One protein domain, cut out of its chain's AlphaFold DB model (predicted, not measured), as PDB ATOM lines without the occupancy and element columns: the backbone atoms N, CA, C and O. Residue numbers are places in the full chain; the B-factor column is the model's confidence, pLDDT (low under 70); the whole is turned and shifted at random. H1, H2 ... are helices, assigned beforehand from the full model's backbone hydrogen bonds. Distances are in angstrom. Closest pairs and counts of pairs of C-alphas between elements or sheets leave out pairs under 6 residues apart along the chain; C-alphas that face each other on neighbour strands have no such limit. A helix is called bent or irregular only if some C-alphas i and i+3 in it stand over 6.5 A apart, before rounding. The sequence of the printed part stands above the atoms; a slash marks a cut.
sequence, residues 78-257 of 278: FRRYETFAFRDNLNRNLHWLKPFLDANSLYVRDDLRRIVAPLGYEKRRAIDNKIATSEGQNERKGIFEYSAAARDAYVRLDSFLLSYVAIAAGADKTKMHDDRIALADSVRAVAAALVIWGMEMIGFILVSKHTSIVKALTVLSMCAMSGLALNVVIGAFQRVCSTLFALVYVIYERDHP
ATOM      1  N   PHE A  78     105.738 131.314 125.698       89.31
ATOM      2  CA  PHE A  78     106.856 131.064 126.612       89.31
ATOM      3  C   PHE A  78     106.720 129.809 127.468       89.31
ATOM      4  O   PHE A  78     107.741 129.276 127.902       89.31
ATOM      5  N   ARG A  79     105.517 129.247 127.649       87.50
ATOM      6  CA  ARG A  79     105.310 128.076 128.528       87.50
ATOM      7  C   ARG A  79     106.154 126.858 128.143       87.50
ATOM      8  O   ARG A  79     106.489 126.040 128.999       87.50
ATOM      9  N   ARG A  80     106.539 126.718 126.869       85.62
ATOM     10  CA  ARG A  80     107.490 125.674 126.452       85.62
ATOM     11  C   ARG A  80     108.867 125.878 127.096       85.62
ATOM     12  O   ARG A  80     109.451 124.919 127.589       85.62
ATOM     13  N   TYR A  81     109.367 127.107 127.105       88.00
ATOM     14  CA  TYR A  81     110.655 127.465 127.701       88.00
ATOM     15  C   TYR A  81     110.611 127.432 129.229       88.00
ATOM     16  O   TYR A  81     111.556 126.950 129.847       88.00
ATOM     17  N   GLU A  82     109.492 127.840 129.832       88.75
ATOM     18  CA  GLU A  82     109.252 127.693 131.274       88.75
ATOM     19  C   GLU A  82     109.332 126.220 131.696       88.75
ATOM     20  O   GLU A  82     110.045 125.889 132.636       88.75
ATOM     21  N   THR A  83     108.720 125.306 130.932       88.75
ATOM     22  CA  THR A  83     108.800 123.857 131.202       88.75
ATOM     23  C   THR A  83     110.249 123.353 131.179       88.75
ATOM     24  O   THR A  83     110.649 122.556 132.028       88.75
ATOM     25  N   PHE A  84     111.067 123.833 130.235       86.75
ATOM     26  CA  PHE A  84     112.493 123.493 130.184       86.75
ATOM     27  C   PHE A  84     113.264 124.037 131.387       86.75
ATOM     28  O   PHE A  84     114.032 123.298 132.003       86.75
ATOM     29  N   ALA A  85     113.045 125.301 131.745       88.31
ATOM     30  CA  ALA A  85     113.685 125.925 132.896       88.31
ATOM     31  C   ALA A  85     113.260 125.264 134.219       88.31
ATOM     32  O   ALA A  85     114.096 125.057 135.098       88.31
ATOM     33  N   PHE A  86     111.986 124.885 134.352       91.31
ATOM     34  CA  PHE A  86     111.476 124.132 135.494       91.31
ATOM     35  C   PHE A  86     112.169 122.778 135.598       91.31
ATOM     36  O   PHE A  86     112.705 122.441 136.648       91.31
ATOM     37  N   ARG A  87     112.223 122.025 134.494       89.88
ATOM     38  CA  ARG A  87     112.898 120.724 134.436       89.88
ATOM     39  C   ARG A  87     114.371 120.819 134.828       89.88
ATOM     40  O   ARG A  87     114.856 119.959 135.557       89.88
ATOM     41  N   ASP A  88     115.084 121.827 134.338       89.12
ATOM     42  CA  ASP A  88     116.495 122.021 134.673       89.12
ATOM     43  C   ASP A  88     116.679 122.282 136.178       89.12
ATOM     44  O   ASP A  88     117.486 121.621 136.834       89.12
ATOM     45  N   ASN A  89     115.854 123.155 136.763       89.44
ATOM     46  CA  ASN A  89     115.864 123.391 138.207       89.44
ATOM     47  C   ASN A  89     115.460 122.149 139.011       89.44
ATOM     48  O   ASN A  89     116.072 121.865 140.040       89.44
ATOM     49  N   LEU A  90     114.476 121.389 138.536       90.38
ATOM     50  CA  LEU A  90     114.037 120.145 139.151       90.38
ATOM     51  C   LEU A  90     115.170 119.117 139.174       90.38
ATOM     52  O   LEU A  90     115.441 118.540 140.218       90.38
ATOM     53  N   ASN A  91     115.877 118.932 138.058       89.12
ATOM     54  CA  ASN A  91     117.000 117.999 137.961       89.12
ATOM     55  C   ASN A  91     118.156 118.374 138.898       89.12
ATOM     56  O   ASN A  91     118.720 117.496 139.547       89.12
ATOM     57  N   ARG A  92     118.489 119.667 139.004       88.69
ATOM     58  CA  ARG A  92     119.534 120.157 139.925       88.69
ATOM     59  C   ARG A  92     119.183 119.876 141.389       88.69
ATOM     60  O   ARG A  92     120.046 119.505 142.179       88.69
ATOM     61  N   ASN A  93     117.906 120.016 141.734       89.81
ATOM     62  CA  ASN A  93     117.395 119.872 143.097       89.81
ATOM     63  C   ASN A  93     116.847 118.471 143.413       89.81
ATOM     64  O   ASN A  93     116.432 118.207 144.538       89.81
ATOM     65  N   LEU A  94     116.872 117.548 142.447       88.25
ATOM     66  CA  LEU A  94     116.218 116.244 142.568       88.25
ATOM     67  C   LEU A  94     116.759 115.426 143.745       88.25
ATOM     68  O   LEU A  94     116.014 114.668 144.349       88.25
ATOM     69  N   HIS A  95     118.038 115.585 144.087       87.75
ATOM     70  CA  HIS A  95     118.690 114.817 145.146       87.75
ATOM     71  C   HIS A  95     118.042 115.016 146.527       87.75
ATOM     72  O   HIS A  95     117.800 114.029 147.218       87.75
ATOM     73  N   TRP A  96     117.718 116.255 146.913       87.44
ATOM     74  CA  TRP A  96     117.047 116.546 148.186       87.44
ATOM     75  C   TRP A  96     115.523 116.541 148.055       87.44
ATOM     76  O   TRP A  96     114.825 116.292 149.032       87.44
ATOM     77  N   LEU A  97     114.996 116.803 146.857       89.31
ATOM     78  CA  LEU A  97     113.555 116.847 146.618       89.31
ATOM     79  C   LEU A  97     112.957 115.435 146.496       89.31
ATOM     80  O   LEU A  97     111.779 115.237 146.774       89.31
ATOM     81  N   LYS A  98     113.757 114.434 146.115       89.31
ATOM     82  CA  LYS A  98     113.303 113.053 145.918       89.31
ATOM     83  C   LYS A  98     112.601 112.450 147.149       89.31
ATOM     84  O   LYS A  98     111.490 111.974 146.951       89.31
ATOM     85  N   PRO A  99     113.134 112.518 148.388       88.25
ATOM     86  CA  PRO A  99     112.415 112.051 149.580       88.25
ATOM     87  C   PRO A  99     111.020 112.672 149.738       88.25
ATOM     88  O   PRO A  99     110.046 111.959 149.972       88.25
ATOM     89  N   PHE A 100     110.905 113.985 149.521       89.50
ATOM     90  CA  PHE A 100     109.629 114.699 149.572       89.50
ATOM     91  C   PHE A 100     108.651 114.235 148.477       89.50
ATOM     92  O   PHE A 100     107.463 114.027 148.736       89.50
ATOM     93  N   LEU A 101     109.137 114.044 147.247       90.06
ATOM     94  CA  LEU A 101     108.315 113.569 146.127       90.06
ATOM     95  C   LEU A 101     107.912 112.100 146.297       90.06
ATOM     96  O   LEU A 101     106.805 111.724 145.915       90.06
ATOM     97  N   ASP A 102     108.782 111.281 146.885       89.56
ATOM     98  CA  ASP A 102     108.526 109.870 147.167       89.56
ATOM     99  C   ASP A 102     107.442 109.721 148.250       89.56
ATOM    100  O   ASP A 102     106.523 108.910 148.085       89.56
ATOM    101  N   ALA A 103     107.463 110.578 149.281       88.69
ATOM    102  CA  ALA A 103     106.404 110.670 150.291       88.69
ATOM    103  C   ALA A 103     105.035 111.034 149.683       88.69
ATOM    104  O   ALA A 103     104.002 110.542 150.131       88.69
ATOM    105  N   ASN A 104     105.023 111.824 148.605       90.62
ATOM    106  CA  ASN A 104     103.815 112.252 147.887       90.62
ATOM    107  C   ASN A 104     103.613 111.510 146.551       90.62
ATOM    108  O   ASN A 104     102.967 112.005 145.619       90.62
ATOM    109  N   SER A 105     104.172 110.303 146.432       86.75
ATOM    110  CA  SER A 105     104.295 109.628 145.139       86.75
ATOM    111  C   SER A 105     102.968 109.216 144.497       86.75
ATOM    112  O   SER A 105     102.931 109.053 143.280       86.75
ATOM    113  N   LEU A 106     101.876 109.104 145.259       87.38
ATOM    114  CA  LEU A 106     100.541 108.833 144.706       87.38
ATOM    115  C   LEU A 106     100.058 109.934 143.753       87.38
ATOM    116  O   LEU A 106      99.369 109.633 142.785       87.38
ATOM    117  N   TYR A 107     100.435 111.188 144.008       84.88
ATOM    118  CA  TYR A 107     100.020 112.327 143.188       84.88
ATOM    119  C   TYR A 107     101.089 112.719 142.160       84.88
ATOM    120  O   TYR A 107     100.779 113.082 141.032       84.88
ATOM    121  N   VAL A 108     102.369 112.623 142.536       89.06
ATOM    122  CA  VAL A 108     103.460 113.270 141.789       89.06
ATOM    123  C   VAL A 108     104.228 112.319 140.865       89.06
ATOM    124  O   VAL A 108     104.880 112.766 139.923       89.06
ATOM    125  N   ARG A 109     104.175 111.000 141.088       85.88
ATOM    126  CA  ARG A 109     105.066 110.039 140.410       85.88
ATOM    127  C   ARG A 109     104.937 110.058 138.888       85.88
ATOM    128  O   ARG A 109     105.957 110.028 138.198       85.88
ATOM    129  N   ASP A 110     103.716 110.101 138.369       86.06
ATOM    130  CA  ASP A 110     103.487 110.073 136.923       86.06
ATOM    131  C   ASP A 110     103.891 111.389 136.254       86.06
ATOM    132  O   ASP A 110     104.503 111.376 135.183       86.06
ATOM    133  N   ASP A 111     103.649 112.517 136.920       88.19
ATOM    134  CA  ASP A 111     104.045 113.838 136.433       88.19
ATOM    135  C   ASP A 111     105.564 114.025 136.477       88.19
ATOM    136  O   ASP A 111     106.173 114.451 135.493       88.19
ATOM    137  N   LEU A 112     106.205 113.594 137.564       85.94
ATOM    138  CA  LEU A 112     107.658 113.597 137.703       85.94
ATOM    139  C   LEU A 112     108.325 112.759 136.609       85.94
ATOM    140  O   LEU A 112     109.286 113.211 135.984       85.94
ATOM    141  N   ARG A 113     107.798 111.561 136.327       84.50
ATOM    142  CA  ARG A 113     108.295 110.703 135.242       84.50
ATOM    143  C   ARG A 113     108.197 111.399 133.889       84.50
ATOM    144  O   ARG A 113     109.171 111.367 133.146       84.50
ATOM    145  N   ARG A 114     107.076 112.058 133.581       82.19
ATOM    146  CA  ARG A 114     106.871 112.771 132.304       82.19
ATOM    147  C   ARG A 114     107.801 113.976 132.133       82.19
ATOM    148  O   ARG A 114     108.233 114.257 131.019       82.19
ATOM    149  N   ILE A 115     108.145 114.672 133.217       83.31
ATOM    150  CA  ILE A 115     109.046 115.837 133.176       83.31
ATOM    151  C   ILE A 115     110.517 115.403 133.103       83.31
ATOM    152  O   ILE A 115     111.296 115.950 132.316       83.31
ATOM    153  N   VAL A 116     110.912 114.427 133.926       80.38
ATOM    154  CA  VAL A 116     112.311 113.999 134.080       80.38
ATOM    155  C   VAL A 116     112.744 113.060 132.958       80.38
ATOM    156  O   VAL A 116     113.925 113.087 132.594       80.38
ATOM    157  N   ALA A 117     111.817 112.292 132.364       70.50
ATOM    158  CA  ALA A 117     112.106 111.361 131.276       70.50
ATOM    159  C   ALA A 117     113.019 112.028 130.228       70.50
ATOM    160  O   ALA A 117     112.711 113.116 129.718       70.50
ATOM    161  N   PRO A 118     114.211 111.461 129.961       59.69
ATOM    162  CA  PRO A 118     115.132 112.014 128.980       59.69
ATOM    163  C   PRO A 118     114.384 112.240 127.669       59.69
ATOM    164  O   PRO A 118     113.685 111.339 127.212       59.69
ATOM    165  N   LEU A 119     114.586 113.392 127.016       55.72
ATOM    166  CA  LEU A 119     114.105 113.611 125.638       55.72
ATOM    167  C   LEU A 119     114.547 112.473 124.687       55.72
ATOM    168  O   LEU A 119     113.972 112.296 123.620       55.72
ATOM    169  N   GLY A 120     115.567 111.697 125.081       45.84
ATOM    170  CA  GLY A 120     116.060 110.507 124.395       45.84
ATOM    171  C   GLY A 120     115.464 109.156 124.816       45.84
ATOM    172  O   GLY A 120     115.694 108.192 124.095       45.84
ATOM    173  N   TYR A 121     114.719 109.030 125.921       47.69
ATOM    174  CA  TYR A 121     114.186 107.728 126.367       47.69
ATOM    175  C   TYR A 121     112.988 107.302 125.515       47.69
ATOM    176  O   TYR A 121     112.906 106.154 125.091       47.69
ATOM    177  N   GLU A 122     112.127 108.252 125.145       49.34
ATOM    178  CA  GLU A 122     111.099 108.011 124.131       49.34
ATOM    179  C   GLU A 122     111.646 108.075 122.713       49.34
ATOM    180  O   GLU A 122     111.125 107.383 121.855       49.34
ATOM    181  N   LYS A 123     112.744 108.800 122.452       48.53
ATOM    182  CA  LYS A 123     113.450 108.672 121.169       48.53
ATOM    183  C   LYS A 123     113.984 107.248 120.994       48.53
ATOM    184  O   LYS A 123     113.847 106.702 119.914       48.53
ATOM    185  N   ARG A 124     114.499 106.610 122.055       48.28
ATOM    186  CA  ARG A 124     114.851 105.179 122.066       48.28
ATOM    187  C   ARG A 124     113.632 104.276 121.958       48.28
ATOM    188  O   ARG A 124     113.661 103.390 121.132       48.28
ATOM    189  N   ARG A 125     112.540 104.540 122.679       50.62
ATOM    190  CA  ARG A 125     111.301 103.745 122.572       50.62
ATOM    191  C   ARG A 125     110.626 103.867 121.199       50.62
ATOM    192  O   ARG A 125     110.069 102.900 120.703       50.62
ATOM    193  N   ALA A 126     110.700 105.041 120.577       52.00
ATOM    194  CA  ALA A 126     110.236 105.308 119.224       52.00
ATOM    195  C   ALA A 126     111.186 104.718 118.181       52.00
ATOM    196  O   ALA A 126     110.693 104.247 117.174       52.00
ATOM    197  N   ILE A 127     112.505 104.697 118.418       52.62
ATOM    198  CA  ILE A 127     113.491 103.997 117.575       52.62
ATOM    199  C   ILE A 127     113.315 102.470 117.684       52.62
ATOM    200  O   ILE A 127     113.276 101.798 116.659       52.62
ATOM    201  N   ASP A 128     113.111 101.939 118.891       52.19
ATOM    202  CA  ASP A 128     112.862 100.517 119.158       52.19
ATOM    203  C   ASP A 128     111.507 100.078 118.574       52.19
ATOM    204  O   ASP A 128     111.412  99.012 117.975       52.19
ATOM    205  N   ASN A 129     110.480 100.941 118.621       51.34
ATOM    206  CA  ASN A 129     109.221 100.736 117.890       51.34
ATOM    207  C   ASN A 129     109.331 101.034 116.376       51.34
ATOM    208  O   ASN A 129     108.467 100.614 115.611       51.34
ATOM    209  N   LYS A 130     110.376 101.738 115.913       47.88
ATOM    210  CA  LYS A 130     110.630 102.073 114.495       47.88
ATOM    211  C   LYS A 130     111.430 101.023 113.738       47.88
ATOM    212  O   LYS A 130     111.547 101.150 112.522       47.88
ATOM    213  N   ILE A 131     111.887  99.954 114.390       51.09
ATOM    214  CA  ILE A 131     112.289  98.735 113.669       51.09
ATOM    215  C   ILE A 131     111.078  98.134 112.913       51.09
ATOM    216  O   ILE A 131     111.265  97.336 112.001       51.09
ATOM    217  N   ALA A 132     109.842  98.578 113.197       51.12
ATOM    218  CA  ALA A 132     108.641  98.077 112.537       51.12
ATOM    219  C   ALA A 132     108.133  98.863 111.308       51.12
ATOM    220  O   ALA A 132     107.454  98.239 110.502       51.12
ATOM    221  N   THR A 133     108.424 100.158 111.083       51.88
ATOM    222  CA  THR A 133     107.837 100.852 109.904       51.88
ATOM    223  C   THR A 133     108.498 102.172 109.487       51.88
ATOM    224  O   THR A 133     108.822 103.040 110.298       51.88
ATOM    225  N   SER A 134     108.603 102.330 108.163       52.59
ATOM    226  CA  SER A 134     108.997 103.528 107.414       52.59
ATOM    227  C   SER A 134     108.008 104.680 107.619       52.59
ATOM    228  O   SER A 134     107.020 104.755 106.899       52.59
ATOM    229  N   GLU A 135     108.267 105.613 108.542       51.69
ATOM    230  CA  GLU A 135     107.476 106.854 108.611       51.69
ATOM    231  C   GLU A 135     108.193 107.991 109.369       51.69
ATOM    232  O   GLU A 135     108.227 108.063 110.600       51.69
ATOM    233  N   GLY A 136     108.774 108.933 108.618       52.50
ATOM    234  CA  GLY A 136     109.367 110.173 109.147       52.50
ATOM    235  C   GLY A 136     108.338 111.229 109.589       52.50
ATOM    236  O   GLY A 136     108.693 112.176 110.289       52.50
ATOM    237  N   GLN A 137     107.056 111.074 109.230       51.34
ATOM    238  CA  GLN A 137     105.980 111.985 109.651       51.34
ATOM    239  C   GLN A 137     105.437 111.679 111.058       51.34
ATOM    240  O   GLN A 137     105.128 112.617 111.797       51.34
ATOM    241  N   ASN A 138     105.403 110.411 111.482       53.00
ATOM    242  CA  ASN A 138     104.946 110.036 112.831       53.00
ATOM    243  C   ASN A 138     105.919 110.475 113.933       53.00
ATOM    244  O   ASN A 138     105.518 110.753 115.061       53.00
ATOM    245  N   GLU A 139     107.193 110.652 113.590       51.09
ATOM    246  CA  GLU A 139     108.222 111.098 114.528       51.09
ATOM    247  C   GLU A 139     108.042 112.567 114.956       51.09
ATOM    248  O   GLU A 139     108.311 112.920 116.104       51.09
ATOM    249  N   ARG A 140     107.520 113.432 114.069       52.66
ATOM    250  CA  ARG A 140     107.215 114.835 114.412       52.66
ATOM    251  C   ARG A 140     105.989 114.959 115.319       52.66
ATOM    252  O   ARG A 140     105.990 115.825 116.193       52.66
ATOM    253  N   LYS A 141     104.980 114.096 115.142       56.56
ATOM    254  CA  LYS A 141     103.784 114.065 116.003       56.56
ATOM    255  C   LYS A 141     104.133 113.651 117.434       56.56
ATOM    256  O   LYS A 141     103.791 114.380 118.361       56.56
ATOM    257  N   GLY A 142     104.933 112.594 117.605       54.69
ATOM    258  CA  GLY A 142     105.347 112.122 118.933       54.69
ATOM    259  C   GLY A 142     106.127 113.162 119.751       54.69
ATOM    260  O   GLY A 142     105.892 113.318 120.945       54.69
ATOM    261  N   ILE A 143     107.001 113.957 119.116       59.59
ATOM    262  CA  ILE A 143     107.747 115.027 119.811       59.59
ATOM    263  C   ILE A 143     106.810 116.149 120.289       59.59
ATOM    264  O   ILE A 143     107.017 116.715 121.368       59.59
ATOM    265  N   PHE A 144     105.793 116.495 119.495       60.31
ATOM    266  CA  PHE A 144     104.849 117.554 119.845       60.31
ATOM    267  C   PHE A 144     103.908 117.116 120.974       60.31
ATOM    268  O   PHE A 144     103.743 117.855 121.946       60.31
ATOM    269  N   GLU A 145     103.381 115.892 120.896       65.25
ATOM    270  CA  GLU A 145     102.552 115.274 121.938       65.25
ATOM    271  C   GLU A 145     103.313 115.121 123.258       65.25
ATOM    272  O   GLU A 145     102.803 115.507 124.310       65.25
ATOM    273  N   TYR A 146     104.574 114.683 123.208       64.88
ATOM    274  CA  TYR A 146     105.438 114.628 124.388       64.88
ATOM    275  C   TYR A 146     105.628 116.013 125.016       64.88
ATOM    276  O   TYR A 146     105.560 116.176 126.235       64.88
ATOM    277  N   SER A 147     105.832 117.040 124.185       69.44
ATOM    278  CA  SER A 147     105.979 118.409 124.680       69.44
ATOM    279  C   SER A 147     104.707 118.916 125.364       69.44
ATOM    280  O   SER A 147     104.806 119.622 126.361       69.44
ATOM    281  N   ALA A 148     103.524 118.531 124.878       76.75
ATOM    282  CA  ALA A 148     102.253 118.872 125.507       76.75
ATOM    283  C   ALA A 148     102.073 118.126 126.839       76.75
ATOM    284  O   ALA A 148     101.823 118.756 127.864       76.75
ATOM    285  N   ALA A 149     102.325 116.815 126.866       80.12
ATOM    286  CA  ALA A 149     102.221 116.006 128.079       80.12
ATOM    287  C   ALA A 149     103.190 116.462 129.186       80.12
ATOM    288  O   ALA A 149     102.816 116.489 130.361       80.12
ATOM    289  N   ALA A 150     104.417 116.852 128.822       81.31
ATOM    290  CA  ALA A 150     105.398 117.402 129.755       81.31
ATOM    291  C   ALA A 150     104.983 118.782 130.288       81.31
ATOM    292  O   ALA A 150     105.205 119.065 131.463       81.31
ATOM    293  N   ARG A 151     104.350 119.624 129.457       83.06
ATOM    294  CA  ARG A 151     103.796 120.920 129.887       83.06
ATOM    295  C   ARG A 151     102.669 120.732 130.894       83.06
ATOM    296  O   ARG A 151     102.661 121.411 131.914       83.06
ATOM    297  N   ASP A 152     101.755 119.804 130.638       86.06
ATOM    298  CA  ASP A 152     100.633 119.547 131.543       86.06
ATOM    299  C   ASP A 152     101.104 118.954 132.872       86.06
ATOM    300  O   ASP A 152     100.629 119.354 133.935       86.06
ATOM    301  N   ALA A 153     102.070 118.031 132.821       87.75
ATOM    302  CA  ALA A 153     102.717 117.496 134.015       87.75
ATOM    303  C   ALA A 153     103.433 118.598 134.809       87.75
ATOM    304  O   ALA A 153     103.307 118.647 136.030       87.75
ATOM    305  N   TYR A 154     104.137 119.509 134.125       89.69
ATOM    306  CA  TYR A 154     104.757 120.675 134.754       89.69
ATOM    307  C   TYR A 154     103.718 121.532 135.484       89.69
ATOM    308  O   TYR A 154     103.900 121.801 136.664       89.69
ATOM    309  N   VAL A 155     102.613 121.902 134.832       89.25
ATOM    310  CA  VAL A 155     101.578 122.754 135.443       89.25
ATOM    311  C   VAL A 155     100.977 122.102 136.686       89.25
ATOM    312  O   VAL A 155     100.775 122.782 137.691       89.25
ATOM    313  N   ARG A 156     100.706 120.792 136.645       90.56
ATOM    314  CA  ARG A 156     100.188 120.055 137.806       90.56
ATOM    315  C   ARG A 156     101.196 120.000 138.947       90.56
ATOM    316  O   ARG A 156     100.824 120.269 140.086       90.56
ATOM    317  N   LEU A 157     102.460 119.700 138.648       91.75
ATOM    318  CA  LEU A 157     103.508 119.628 139.661       91.75
ATOM    319  C   LEU A 157     103.792 120.999 140.286       91.75
ATOM    320  O   LEU A 157     103.887 121.105 141.503       91.75
ATOM    321  N   ASP A 158     103.875 122.047 139.474       91.88
ATOM    322  CA  ASP A 158     104.044 123.426 139.934       91.88
ATOM    323  C   ASP A 158     102.877 123.851 140.838       91.88
ATOM    324  O   ASP A 158     103.091 124.300 141.961       91.88
ATOM    325  N   SER A 159     101.637 123.576 140.416       90.44
ATOM    326  CA  SER A 159     100.432 123.841 141.217       90.44
ATOM    327  C   SER A 159     100.425 123.071 142.539       90.44
ATOM    328  O   SER A 159     100.009 123.608 143.566       90.44
ATOM    329  N   PHE A 160     100.898 121.822 142.539       92.56
ATOM    330  CA  PHE A 160     101.024 121.011 143.747       92.56
ATOM    331  C   PHE A 160     102.043 121.605 144.725       92.56
ATOM    332  O   PHE A 160     101.724 121.791 145.898       92.56
ATOM    333  N   LEU A 161     103.240 121.953 144.246       91.44
ATOM    334  CA  LEU A 161     104.287 122.562 145.072       91.44
ATOM    335  C   LEU A 161     103.834 123.913 145.635       91.44
ATOM    336  O   LEU A 161     104.025 124.179 146.820       91.44
ATOM    337  N   LEU A 162     103.180 124.733 144.812       90.44
ATOM    338  CA  LEU A 162     102.571 125.992 145.234       90.44
ATOM    339  C   LEU A 162     101.530 125.781 146.332       90.44
ATOM    340  O   LEU A 162     101.564 126.469 147.347       90.44
ATOM    341  N   SER A 163     100.637 124.806 146.152       89.69
ATOM    342  CA  SER A 163      99.592 124.482 147.128       89.69
ATOM    343  C   SER A 163     100.191 124.004 148.451       89.69
ATOM    344  O   SER A 163      99.758 124.442 149.515       89.69
ATOM    345  N   TYR A 164     101.226 123.164 148.391       90.38
ATOM    346  CA  TYR A 164     101.967 122.715 149.568       90.38
ATOM    347  C   TYR A 164     102.578 123.898 150.332       90.38
ATOM    348  O   TYR A 164     102.374 124.030 151.539       90.38
ATOM    349  N   VAL A 165     103.259 124.807 149.626       90.00
ATOM    350  CA  VAL A 165     103.835 126.018 150.228       90.00
ATOM    351  C   VAL A 165     102.749 126.918 150.817       90.00
ATOM    352  O   VAL A 165     102.918 127.414 151.929       90.00
ATOM    353  N   ALA A 166     101.624 127.100 150.122       87.19
ATOM    354  CA  ALA A 166     100.518 127.926 150.599       87.19
ATOM    355  C   ALA A 166      99.920 127.414 151.913       87.19
ATOM    356  O   ALA A 166      99.665 128.204 152.823       87.19
ATOM    357  N   ILE A 167      99.740 126.099 152.031       87.25
ATOM    358  CA  ILE A 167      99.189 125.476 153.236       87.25
ATOM    359  C   ILE A 167     100.200 125.534 154.388       87.25
ATOM    360  O   ILE A 167      99.829 125.822 155.523       87.25
ATOM    361  N   ALA A 168     101.483 125.288 154.114       85.50
ATOM    362  CA  ALA A 168     102.466 125.042 155.165       85.50
ATOM    363  C   ALA A 168     103.282 126.275 155.610       85.50
ATOM    364  O   ALA A 168     103.801 126.292 156.735       85.50
ATOM    365  N   ALA A 169     103.423 127.306 154.767       79.12
ATOM    366  CA  ALA A 169     104.214 128.506 155.067       79.12
ATOM    367  C   ALA A 169     103.416 129.622 155.769       79.12
ATOM    368  O   ALA A 169     104.025 130.484 156.408       79.12
ATOM    369  N   GLY A 170     102.082 129.596 155.667       74.44
ATOM    370  CA  GLY A 170     101.199 130.677 156.111       74.44
ATOM    371  C   GLY A 170     101.170 131.870 155.142       74.44
ATOM    372  O   GLY A 170     102.084 132.067 154.341       74.44
ATOM    373  N   ALA A 171     100.109 132.682 155.229       70.75
ATOM    374  CA  ALA A 171      99.783 133.735 154.255       70.75
ATOM    375  C   ALA A 171     100.862 134.826 154.077       70.75
ATOM    376  O   ALA A 171     100.949 135.453 153.022       70.75
ATOM    377  N   ASP A 172     101.711 135.051 155.083       68.62
ATOM    378  CA  ASP A 172     102.735 136.100 155.018       68.62
ATOM    379  C   ASP A 172     103.964 135.680 154.199       68.62
ATOM    380  O   ASP A 172     104.569 136.503 153.508       68.62
ATOM    381  N   LYS A 173     104.325 134.390 154.220       70.00
ATOM    382  CA  LYS A 173     105.485 133.867 153.475       70.00
ATOM    383  C   LYS A 173     105.166 133.589 152.008       70.00
ATOM    384  O   LYS A 173     106.073 133.608 151.177       70.00
ATOM    385  N   THR A 174     103.892 133.390 151.671       77.25
ATOM    386  CA  THR A 174     103.442 133.238 150.280       77.25
ATOM    387  C   THR A 174     103.497 134.552 149.512       77.25
ATOM    388  O   THR A 174     103.706 134.528 148.306       77.25
ATOM    389  N   LYS A 175     103.419 135.704 150.193       81.31
ATOM    390  CA  LYS A 175     103.441 137.023 149.545       81.31
ATOM    391  C   LYS A 175     104.707 137.261 148.717       81.31
ATOM    392  O   LYS A 175     104.620 137.716 147.584       81.31
ATOM    393  N   MET A 176     105.878 136.892 149.245       81.31
ATOM    394  CA  MET A 176     107.137 137.009 148.497       81.31
ATOM    395  C   MET A 176     107.125 136.148 147.228       81.31
ATOM    396  O   MET A 176     107.709 136.529 146.215       81.31
ATOM    397  N   HIS A 177     106.484 134.981 147.282       81.75
ATOM    398  CA  HIS A 177     106.370 134.102 146.130       81.75
ATOM    399  C   HIS A 177     105.365 134.642 145.103       81.75
ATOM    400  O   HIS A 177     105.684 134.697 143.916       81.75
ATOM    401  N   ASP A 178     104.218 135.142 145.564       84.88
ATOM    402  CA  ASP A 178     103.206 135.804 144.736       84.88
ATOM    403  C   ASP A 178     103.786 137.010 143.984       84.88
ATOM    404  O   ASP A 178     103.558 137.152 142.783       84.88
ATOM    405  N   ASP A 179     104.596 137.838 144.650       85.31
ATOM    406  CA  ASP A 179     105.257 138.992 144.029       85.31
ATOM    407  C   ASP A 179     106.235 138.554 142.922       85.31
ATOM    408  O   ASP A 179     106.374 139.214 141.889       85.31
ATOM    409  N   ARG A 180     106.912 137.410 143.099       85.00
ATOM    410  CA  ARG A 180     107.811 136.840 142.083       85.00
ATOM    411  C   ARG A 180     107.044 136.271 140.895       85.00
ATOM    412  O   ARG A 180     107.510 136.438 139.769       85.00
ATOM    413  N   ILE A 181     105.895 135.636 141.128       87.06
ATOM    414  CA  ILE A 181     105.001 135.167 140.063       87.06
ATOM    415  C   ILE A 181     104.462 136.362 139.277       87.06
ATOM    416  O   ILE A 181     104.571 136.369 138.056       87.06
ATOM    417  N   ALA A 182     103.971 137.401 139.959       87.00
ATOM    418  CA  ALA A 182     103.472 138.615 139.315       87.00
ATOM    419  C   ALA A 182     104.559 139.292 138.465       87.00
ATOM    420  O   ALA A 182     104.322 139.653 137.314       87.00
ATOM    421  N   LEU A 183     105.789 139.384 138.985       86.50
ATOM    422  CA  LEU A 183     106.921 139.900 138.218       86.50
ATOM    423  C   LEU A 183     107.213 139.044 136.975       86.50
ATOM    424  O   LEU A 183     107.472 139.592 135.905       86.50
ATOM    425  N   ALA A 184     107.182 137.715 137.100       87.50
ATOM    426  CA  ALA A 184     107.391 136.814 135.972       87.50
ATOM    427  C   ALA A 184     106.269 136.925 134.927       87.50
ATOM    428  O   ALA A 184     106.567 136.930 133.734       87.50
ATOM    429  N   ASP A 185     105.014 137.081 135.353       88.06
ATOM    430  CA  ASP A 185     103.865 137.316 134.476       88.06
ATOM    431  C   ASP A 185     104.033 138.613 133.671       88.06
ATOM    432  O   ASP A 185     103.927 138.596 132.442       88.06
ATOM    433  N   SER A 186     104.391 139.718 134.331       87.38
ATOM    434  CA  SER A 186     104.626 141.006 133.668       87.38
ATOM    435  C   SER A 186     105.805 140.944 132.697       87.38
ATOM    436  O   SER A 186     105.703 141.407 131.559       87.38
ATOM    437  N   VAL A 187     106.911 140.307 133.094       89.56
ATOM    438  CA  VAL A 187     108.074 140.079 132.220       89.56
ATOM    439  C   VAL A 187     107.693 139.243 130.996       89.56
ATOM    440  O   VAL A 187     108.103 139.568 129.880       89.56
ATOM    441  N   ARG A 188     106.881 138.197 131.177       90.94
ATOM    442  CA  ARG A 188     106.385 137.344 130.089       90.94
ATOM    443  C   ARG A 188     105.540 138.135 129.100       90.94
ATOM    444  O   ARG A 188     105.716 137.982 127.893       90.94
ATOM    445  N   ALA A 189     104.641 138.979 129.592       88.44
ATOM    446  CA  ALA A 189     103.782 139.791 128.744       88.44
ATOM    447  C   ALA A 189     104.587 140.831 127.947       88.44
ATOM    448  O   ALA A 189     104.406 140.952 126.737       88.44
ATOM    449  N   VAL A 190     105.551 141.510 128.578       87.62
ATOM    450  CA  VAL A 190     106.461 142.435 127.877       87.62
ATOM    451  C   VAL A 190     107.291 141.700 126.820       87.62
ATOM    452  O   VAL A 190     107.422 142.168 125.691       87.62
ATOM    453  N   ALA A 191     107.809 140.515 127.137       89.81
ATOM    454  CA  ALA A 191     108.534 139.697 126.170       89.81
ATOM    455  C   ALA A 191     107.645 139.244 125.000       89.81
ATOM    456  O   ALA A 191     108.106 139.195 123.861       89.81
ATOM    457  N   ALA A 192     106.368 138.951 125.250       90.06
ATOM    458  CA  ALA A 192     105.413 138.591 124.207       90.06
ATOM    459  C   ALA A 192     105.126 139.771 123.274       90.06
ATOM    460  O   ALA A 192     105.128 139.586 122.058       90.06
ATOM    461  N   ALA A 193     104.970 140.980 123.824       89.00
ATOM    462  CA  ALA A 193     104.866 142.211 123.045       89.00
ATOM    463  C   ALA A 193     106.080 142.397 122.117       89.00
ATOM    464  O   ALA A 193     105.908 142.613 120.920       89.00
ATOM    465  N   LEU A 194     107.300 142.212 122.641       87.56
ATOM    466  CA  LEU A 194     108.535 142.299 121.851       87.56
ATOM    467  C   LEU A 194     108.583 141.275 120.707       87.56
ATOM    468  O   LEU A 194     109.022 141.603 119.606       87.56
ATOM    469  N   VAL A 195     108.127 140.043 120.947       88.31
ATOM    470  CA  VAL A 195     108.062 138.999 119.911       88.31
ATOM    471  C   VAL A 195     107.021 139.343 118.845       88.31
ATOM    472  O   VAL A 195     107.302 139.178 117.659       88.31
ATOM    473  N   ILE A 196     105.846 139.848 119.239       88.50
ATOM    474  CA  ILE A 196     104.800 140.289 118.301       88.50
ATOM    475  C   ILE A 196     105.331 141.406 117.404       88.50
ATOM    476  O   ILE A 196     105.235 141.283 116.185       88.50
ATOM    477  N   TRP A 197     105.992 142.421 117.967       84.69
ATOM    478  CA  TRP A 197     106.645 143.452 117.156       84.69
ATOM    479  C   TRP A 197     107.707 142.892 116.232       84.69
ATOM    480  O   TRP A 197     107.767 143.277 115.070       84.69
ATOM    481  N   GLY A 198     108.526 141.960 116.721       83.44
ATOM    482  CA  GLY A 198     109.493 141.261 115.884       83.44
ATOM    483  C   GLY A 198     108.825 140.611 114.670       83.44
ATOM    484  O   GLY A 198     109.315 140.756 113.557       83.44
ATOM    485  N   MET A 199     107.678 139.953 114.852       84.44
ATOM    486  CA  MET A 199     106.929 139.333 113.753       84.44
ATOM    487  C   MET A 199     106.314 140.356 112.792       84.44
ATOM    488  O   MET A 199     106.414 140.188 111.577       84.44
ATOM    489  N   GLU A 200     105.704 141.424 113.300       83.19
ATOM    490  CA  GLU A 200     105.117 142.474 112.457       83.19
ATOM    491  C   GLU A 200     106.171 143.155 111.595       83.19
ATOM    492  O   GLU A 200     105.990 143.363 110.396       83.19
ATOM    493  N   MET A 201     107.321 143.428 112.195       79.62
ATOM    494  CA  MET A 201     108.451 144.024 111.519       79.62
ATOM    495  C   MET A 201     108.998 143.119 110.400       79.62
ATOM    496  O   MET A 201     109.460 143.631 109.383       79.62
ATOM    497  N   ILE A 202     108.900 141.786 110.517       80.38
ATOM    498  CA  ILE A 202     109.217 140.865 109.408       80.38
ATOM    499  C   ILE A 202     108.227 141.088 108.263       80.38
ATOM    500  O   ILE A 202     108.642 141.186 107.109       80.38
ATOM    501  N   GLY A 203     106.936 141.225 108.576       76.31
ATOM    502  CA  GLY A 203     105.909 141.590 107.599       76.31
ATOM    503  C   GLY A 203     106.255 142.887 106.859       76.31
ATOM    504  O   GLY A 203     106.225 142.921 105.629       76.31
ATOM    505  N   PHE A 204     106.693 143.917 107.585       74.81
ATOM    506  CA  PHE A 204     107.137 145.180 106.984       74.81
ATOM    507  C   PHE A 204     108.387 145.022 106.106       74.81
ATOM    508  O   PHE A 204     108.435 145.565 105.003       74.81
ATOM    509  N   ILE A 205     109.382 144.230 106.515       77.38
ATOM    510  CA  ILE A 205     110.565 143.932 105.682       77.38
ATOM    511  C   ILE A 205     110.172 143.261 104.359       77.38
ATOM    512  O   ILE A 205     110.765 143.565 103.316       77.38
ATOM    513  N   LEU A 206     109.197 142.347 104.395       76.25
ATOM    514  CA  LEU A 206     108.733 141.618 103.214       76.25
ATOM    515  C   LEU A 206     108.041 142.541 102.204       76.25
ATOM    516  O   LEU A 206     108.207 142.344 101.003       76.25
ATOM    517  N   VAL A 207     107.321 143.560 102.677       74.62
ATOM    518  CA  VAL A 207     106.581 144.508 101.826       74.62
ATOM    519  C   VAL A 207     107.438 145.710 101.403       74.62
ATOM    520  O   VAL A 207     107.247 146.256 100.317       74.62
ATOM    521  N   SER A 208     108.411 146.118 102.222       72.56
ATOM    522  CA  SER A 208     109.219 147.315 101.963       72.56
ATOM    523  C   SER A 208     110.196 147.150 100.791       72.56
ATOM    524  O   SER A 208     110.804 146.092 100.564       72.56
ATOM    525  N   LYS A 209     110.423 148.254 100.070       76.62
ATOM    526  CA  LYS A 209     111.410 148.364  98.978       76.62
ATOM    527  C   LYS A 209     112.811 148.764  99.463       76.62
ATOM    528  O   LYS A 209     113.643 149.176  98.660       76.62
ATOM    529  N   HIS A 210     113.084 148.667 100.765       72.81
ATOM    530  CA  HIS A 210     114.382 149.045 101.325       72.81
ATOM    531  C   HIS A 210     115.535 148.183 100.788       72.81
ATOM    532  O   HIS A 210     115.346 147.051 100.337       72.81
ATOM    533  N   THR A 211     116.754 148.722 100.873       80.75
ATOM    534  CA  THR A 211     117.977 148.032 100.449       80.75
ATOM    535  C   THR A 211     118.239 146.780 101.291       80.75
ATOM    536  O   THR A 211     117.860 146.700 102.463       80.75
ATOM    537  N   SER A 212     118.937 145.796 100.716       83.88
ATOM    538  CA  SER A 212     119.235 144.519 101.381       83.88
ATOM    539  C   SER A 212     119.962 144.675 102.724       83.88
ATOM    540  O   SER A 212     119.761 143.862 103.622       83.88
ATOM    541  N   ILE A 213     120.764 145.735 102.891       84.81
ATOM    542  CA  ILE A 213     121.494 146.023 104.136       84.81
ATOM    543  C   ILE A 213     120.531 146.407 105.264       84.81
ATOM    544  O   ILE A 213     120.651 145.887 106.371       84.81
ATOM    545  N   VAL A 214     119.547 147.270 104.983       80.75
ATOM    546  CA  VAL A 214     118.535 147.668 105.973       80.75
ATOM    547  C   VAL A 214     117.730 146.445 106.400       80.75
ATOM    548  O   VAL A 214     117.587 146.201 107.592       80.75
ATOM    549  N   LYS A 215     117.314 145.603 105.443       81.94
ATOM    550  CA  LYS A 215     116.603 144.350 105.737       81.94
ATOM    551  C   LYS A 215     117.420 143.426 106.646       81.94
ATOM    552  O   LYS A 215     116.889 142.916 107.629       81.94
ATOM    553  N   ALA A 216     118.711 143.246 106.360       84.50
ATOM    554  CA  ALA A 216     119.597 142.412 107.171       84.50
ATOM    555  C   ALA A 216     119.777 142.954 108.601       84.50
ATOM    556  O   ALA A 216     119.689 142.187 109.561       84.50
ATOM    557  N   LEU A 217     119.976 144.268 108.756       84.62
ATOM    558  CA  LEU A 217     120.090 144.913 110.069       84.62
ATOM    559  C   LEU A 217     118.800 144.787 110.884       84.62
ATOM    560  O   LEU A 217     118.860 144.502 112.081       84.62
ATOM    561  N   THR A 218     117.636 144.942 110.250       82.00
ATOM    562  CA  THR A 218     116.349 144.789 110.934       82.00
ATOM    563  C   THR A 218     116.128 143.345 111.393       82.00
ATOM    564  O   THR A 218     115.771 143.137 112.550       82.00
ATOM    565  N   VAL A 219     116.433 142.341 110.557       85.69
ATOM    566  CA  VAL A 219     116.372 140.920 110.960       85.69
ATOM    567  C   VAL A 219     117.323 140.628 112.124       85.69
ATOM    568  O   VAL A 219     116.932 139.974 113.091       85.69
ATOM    569  N   LEU A 220     118.557 141.136 112.078       88.06
ATOM    570  CA  LEU A 220     119.523 140.950 113.161       88.06
ATOM    571  C   LEU A 220     119.026 141.571 114.474       88.06
ATOM    572  O   LEU A 220     119.100 140.929 115.522       88.06
ATOM    573  N   SER A 221     118.480 142.789 114.413       83.31
ATOM    574  CA  SER A 221     117.889 143.473 115.566       83.31
ATOM    575  C   SER A 221     116.734 142.670 116.173       83.31
ATOM    576  O   SER A 221     116.693 142.487 117.387       83.31
ATOM    577  N   MET A 222     115.850 142.090 115.355       84.81
ATOM    578  CA  MET A 222     114.762 141.229 115.840       84.81
ATOM    579  C   MET A 222     115.267 139.973 116.533       84.81
ATOM    580  O   MET A 222     114.754 139.608 117.592       84.81
ATOM    581  N   CYS A 223     116.250 139.294 115.938       86.56
ATOM    582  CA  CYS A 223     116.850 138.101 116.524       86.56
ATOM    583  C   CYS A 223     117.486 138.437 117.878       86.56
ATOM    584  O   CYS A 223     117.286 137.704 118.846       86.56
ATOM    585  N   ALA A 224     118.183 139.574 117.968       86.69
ATOM    586  CA  ALA A 224     118.762 140.063 119.214       86.69
ATOM    587  C   ALA A 224     117.685 140.379 120.264       86.69
ATOM    588  O   ALA A 224     117.788 139.913 121.397       86.69
ATOM    589  N   MET A 225     116.618 141.093 119.891       84.19
ATOM    590  CA  MET A 225     115.513 141.434 120.796       84.19
ATOM    591  C   MET A 225     114.739 140.199 121.262       84.19
ATOM    592  O   MET A 225     114.436 140.081 122.445       84.19
ATOM    593  N   SER A 226     114.475 139.244 120.367       86.00
ATOM    594  CA  SER A 226     113.796 137.984 120.698       86.00
ATOM    595  C   SER A 226     114.656 137.108 121.607       86.00
ATOM    596  O   SER A 226     114.153 136.533 122.570       86.00
ATOM    597  N   GLY A 227     115.965 137.034 121.341       87.31
ATOM    598  CA  GLY A 227     116.918 136.326 122.194       87.31
ATOM    599  C   GLY A 227     117.040 136.963 123.579       87.31
ATOM    600  O   GLY A 227     117.035 136.257 124.587       87.31
ATOM    601  N   LEU A 228     117.082 138.295 123.651       87.94
ATOM    602  CA  LEU A 228     117.087 139.030 124.915       87.94
ATOM    603  C   LEU A 228     115.780 138.820 125.686       87.94
ATOM    604  O   LEU A 228     115.827 138.492 126.867       87.94
ATOM    605  N   ALA A 229     114.629 138.920 125.017       87.94
ATOM    606  CA  ALA A 229     113.320 138.657 125.608       87.94
ATOM    607  C   ALA A 229     113.245 137.236 126.188       87.94
ATOM    608  O   ALA A 229     112.851 137.054 127.340       87.94
ATOM    609  N   LEU A 230     113.713 136.236 125.434       88.81
ATOM    610  CA  LEU A 230     113.795 134.851 125.892       88.81
ATOM    611  C   LEU A 230     114.673 134.712 127.143       88.81
ATOM    612  O   LEU A 230     114.257 134.090 128.120       88.81
ATOM    613  N   ASN A 231     115.867 135.306 127.132       90.00
ATOM    614  CA  ASN A 231     116.799 135.249 128.258       90.00
ATOM    615  C   ASN A 231     116.220 135.899 129.517       90.00
ATOM    616  O   ASN A 231     116.357 135.350 130.610       90.00
ATOM    617  N   VAL A 232     115.545 137.041 129.375       89.44
ATOM    618  CA  VAL A 232     114.914 137.743 130.499       89.44
ATOM    619  C   VAL A 232     113.762 136.914 131.076       89.44
ATOM    620  O   VAL A 232     113.691 136.765 132.296       89.44
ATOM    621  N   VAL A 233     112.914 136.309 130.236       90.62
ATOM    622  CA  VAL A 233     111.814 135.436 130.689       90.62
ATOM    623  C   VAL A 233     112.346 134.194 131.392       90.62
ATOM    624  O   VAL A 233     111.920 133.894 132.507       90.62
ATOM    625  N   ILE A 234     113.308 133.490 130.786       89.81
ATOM    626  CA  ILE A 234     113.912 132.297 131.391       89.81
ATOM    627  C   ILE A 234     114.573 132.662 132.722       89.81
ATOM    628  O   ILE A 234     114.365 131.962 133.708       89.81
ATOM    629  N   GLY A 235     115.321 133.766 132.782       89.44
ATOM    630  CA  GLY A 235     115.978 134.221 134.007       89.44
ATOM    631  C   GLY A 235     114.990 134.603 135.113       89.44
ATOM    632  O   GLY A 235     115.187 134.231 136.271       89.44
ATOM    633  N   ALA A 236     113.903 135.305 134.778       89.75
ATOM    634  CA  ALA A 236     112.841 135.624 135.731       89.75
ATOM    635  C   ALA A 236     112.175 134.347 136.263       89.75
ATOM    636  O   ALA A 236     112.036 134.177 137.474       89.75
ATOM    637  N   PHE A 237     111.855 133.410 135.372       89.75
ATOM    638  CA  PHE A 237     111.211 132.154 135.732       89.75
ATOM    639  C   PHE A 237     112.129 131.226 136.547       89.75
ATOM    640  O   PHE A 237     111.694 130.619 137.522       89.75
ATOM    641  N   GLN A 238     113.429 131.174 136.242       90.25
ATOM    642  CA  GLN A 238     114.414 130.454 137.060       90.25
ATOM    643  C   GLN A 238     114.435 130.956 138.510       90.25
ATOM    644  O   GLN A 238     114.545 130.150 139.432       90.25
ATOM    645  N   ARG A 239     114.280 132.268 138.733       89.19
ATOM    646  CA  ARG A 239     114.186 132.841 140.087       89.19
ATOM    647  C   ARG A 239     112.898 132.425 140.798       89.19
ATOM    648  O   ARG A 239     112.955 132.146 141.996       89.19
ATOM    649  N   VAL A 240     111.771 132.348 140.085       90.56
ATOM    650  CA  VAL A 240     110.500 131.832 140.630       90.56
ATOM    651  C   VAL A 240     110.674 130.382 141.073       90.56
ATOM    652  O   VAL A 240     110.448 130.083 142.243       90.56
ATOM    653  N   CYS A 241     111.178 129.515 140.189       91.12
ATOM    654  CA  CYS A 241     111.440 128.105 140.490       91.12
ATOM    655  C   CYS A 241     112.399 127.933 141.668       91.12
ATOM    656  O   CYS A 241     112.127 127.161 142.580       91.12
ATOM    657  N   SER A 242     113.515 128.665 141.679       90.31
ATOM    658  CA  SER A 242     114.491 128.594 142.769       90.31
ATOM    659  C   SER A 242     113.874 129.000 144.108       90.31
ATOM    660  O   SER A 242     114.124 128.337 145.110       90.31
ATOM    661  N   THR A 243     113.029 130.035 144.119       90.62
ATOM    662  CA  THR A 243     112.313 130.466 145.327       90.62
ATOM    663  C   THR A 243     111.295 129.414 145.766       90.62
ATOM    664  O   THR A 243     111.236 129.091 146.949       90.62
ATOM    665  N   LEU A 244     110.531 128.844 144.828       91.25
ATOM    666  CA  LEU A 244     109.555 127.788 145.107       91.25
ATOM    667  C   LEU A 244     110.232 126.571 145.742       91.25
ATOM    668  O   LEU A 244     109.828 126.122 146.810       91.25
ATOM    669  N   PHE A 245     111.301 126.074 145.121       91.44
ATOM    670  CA  PHE A 245     112.044 124.929 145.632       91.44
ATOM    671  C   PHE A 245     112.696 125.223 146.987       91.44
ATOM    672  O   PHE A 245     112.618 124.389 147.883       91.44
ATOM    673  N   ALA A 246     113.265 126.414 147.189       90.50
ATOM    674  CA  ALA A 246     113.808 126.803 148.489       90.50
ATOM    675  C   ALA A 246     112.731 126.833 149.587       90.50
ATOM    676  O   ALA A 246     112.972 126.370 150.699       90.50
ATOM    677  N   LEU A 247     111.526 127.328 149.283       90.06
ATOM    678  CA  LEU A 247     110.405 127.324 150.226       90.06
ATOM    679  C   LEU A 247     109.958 125.900 150.562       90.06
ATOM    680  O   LEU A 247     109.796 125.582 151.738       90.06
ATOM    681  N   VAL A 248     109.814 125.035 149.555       91.88
ATOM    682  CA  VAL A 248     109.479 123.618 149.758       91.88
ATOM    683  C   VAL A 248     110.525 122.941 150.641       91.88
ATOM    684  O   VAL A 248     110.151 122.247 151.580       91.88
ATOM    685  N   TYR A 249     111.815 123.187 150.393       90.31
ATOM    686  CA  TYR A 249     112.909 122.651 151.203       90.31
ATOM    687  C   TYR A 249     112.796 123.073 152.671       90.31
ATOM    688  O   TYR A 249     112.753 122.218 153.550       90.31
ATOM    689  N   VAL A 250     112.677 124.379 152.939       89.31
ATOM    690  CA  VAL A 250     112.606 124.918 154.309       89.31
ATOM    691  C   VAL A 250     111.389 124.380 155.065       89.31
ATOM    692  O   VAL A 250     111.475 124.093 156.256       89.31
ATOM    693  N   ILE A 251     110.250 124.243 154.387       89.62
ATOM    694  CA  ILE A 251     109.035 123.680 154.982       89.62
ATOM    695  C   ILE A 251     109.228 122.194 155.273       89.62
ATOM    696  O   ILE A 251     108.934 121.740 156.372       89.62
ATOM    697  N   TYR A 252     109.742 121.438 154.305       89.56
ATOM    698  CA  TYR A 252     109.947 120.006 154.460       89.56
ATOM    699  C   TYR A 252     110.940 119.683 155.585       89.56
ATOM    700  O   TYR A 252     110.674 118.795 156.390       89.56
ATOM    701  N   GLU A 253     112.036 120.439 155.687       87.81
ATOM    702  CA  GLU A 253     113.034 120.300 156.755       87.81
ATOM    703  C   GLU A 253     112.473 120.674 158.135       87.81
ATOM    704  O   GLU A 253     112.830 120.061 159.140       87.81
ATOM    705  N   ARG A 254     111.572 121.665 158.202       86.31
ATOM    706  CA  ARG A 254     110.854 122.004 159.438       86.31
ATOM    707  C   ARG A 254     109.963 120.848 159.896       86.31
ATOM    708  O   ARG A 254     109.896 120.589 161.095       86.31
ATOM    709  N   ASP A 255     109.289 120.194 158.957       85.88
ATOM    710  CA  ASP A 255     108.304 119.155 159.253       85.88
ATOM    711  C   ASP A 255     108.960 117.774 159.496       85.88
ATOM    712  O   ASP A 255     108.353 116.931 160.149       85.88
ATOM    713  N   HIS A 256     110.207 117.562 159.046       84.06
ATOM    714  CA  HIS A 256     110.982 116.317 159.225       84.06
ATOM    715  C   HIS A 256     112.393 116.593 159.783       84.06
ATOM    716  O   HIS A 256     113.399 116.427 159.077       84.06
ATOM    717  N   PRO A 257     112.511 117.026 161.050       76.12
ATOM    718  CA  PRO A 257     113.793 117.391 161.649       76.12
ATOM    719  C   PRO A 257     114.778 116.214 161.744       76.12
ATOM    720  O   PRO A 257     115.987 116.456 161.765       76.12
TER     721      PRO A 257
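This is residues 78 to 257 of the 278 residues of an uncharacterized protein of Edaphobacter aggregans (UniProt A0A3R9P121). A long helical hairpin, H6 beside H5, makes the longest axis; H4 slants away from one end, H1a packs on H4 and H6, H2 on H4, and residues 131 to 137 stick out beyond H3. The printed part has 180 residues, six named helices, H1 to H6, no named strand: all helix, loose, radius of gyration of the C-alphas 20.7 A, flat, spans 69 by 53 by 20 A.

H6, residues 212 to 255, measures 64.1 A and ends at C-alpha 255 (108.304, 119.155, 159.253). H5 is 171 to 207, 54.0 A; H4 136 to 169, 49.7 A; H3 121 to 130; H2 105 to 116. H1, 78 to 103, from C-alpha 78 (106.856, 131.064, 126.612), was assigned as one helix by hydrogen bonds but is bent, C-alphas 92 and 95 being 7.5 A apart: H1a ends at 92, H1b begins at 95. H1b and H2 are irregular: C-alphas 96 and 99 are 6.6 A apart, 107 and 110 7.5 A.

H4, H5 and H6 form an up and down bundle, each running against the one before. In the hairpin H5 and H6 touch, closest C-alphas Ala 191 and Ala 229, 4.9 A, a shallow tilt of 15 degrees, opposite ways. Every O i to N i+4 pair is within hydrogen-bond range in H1a, H3 and H6; H1b has 3 of 5, H2 6 of 8, H4 28 of 30, H5 30 of 33.

The printed part has no cut; its links are tight. Residues 118 to 147 and 172 have pLDDT under 70.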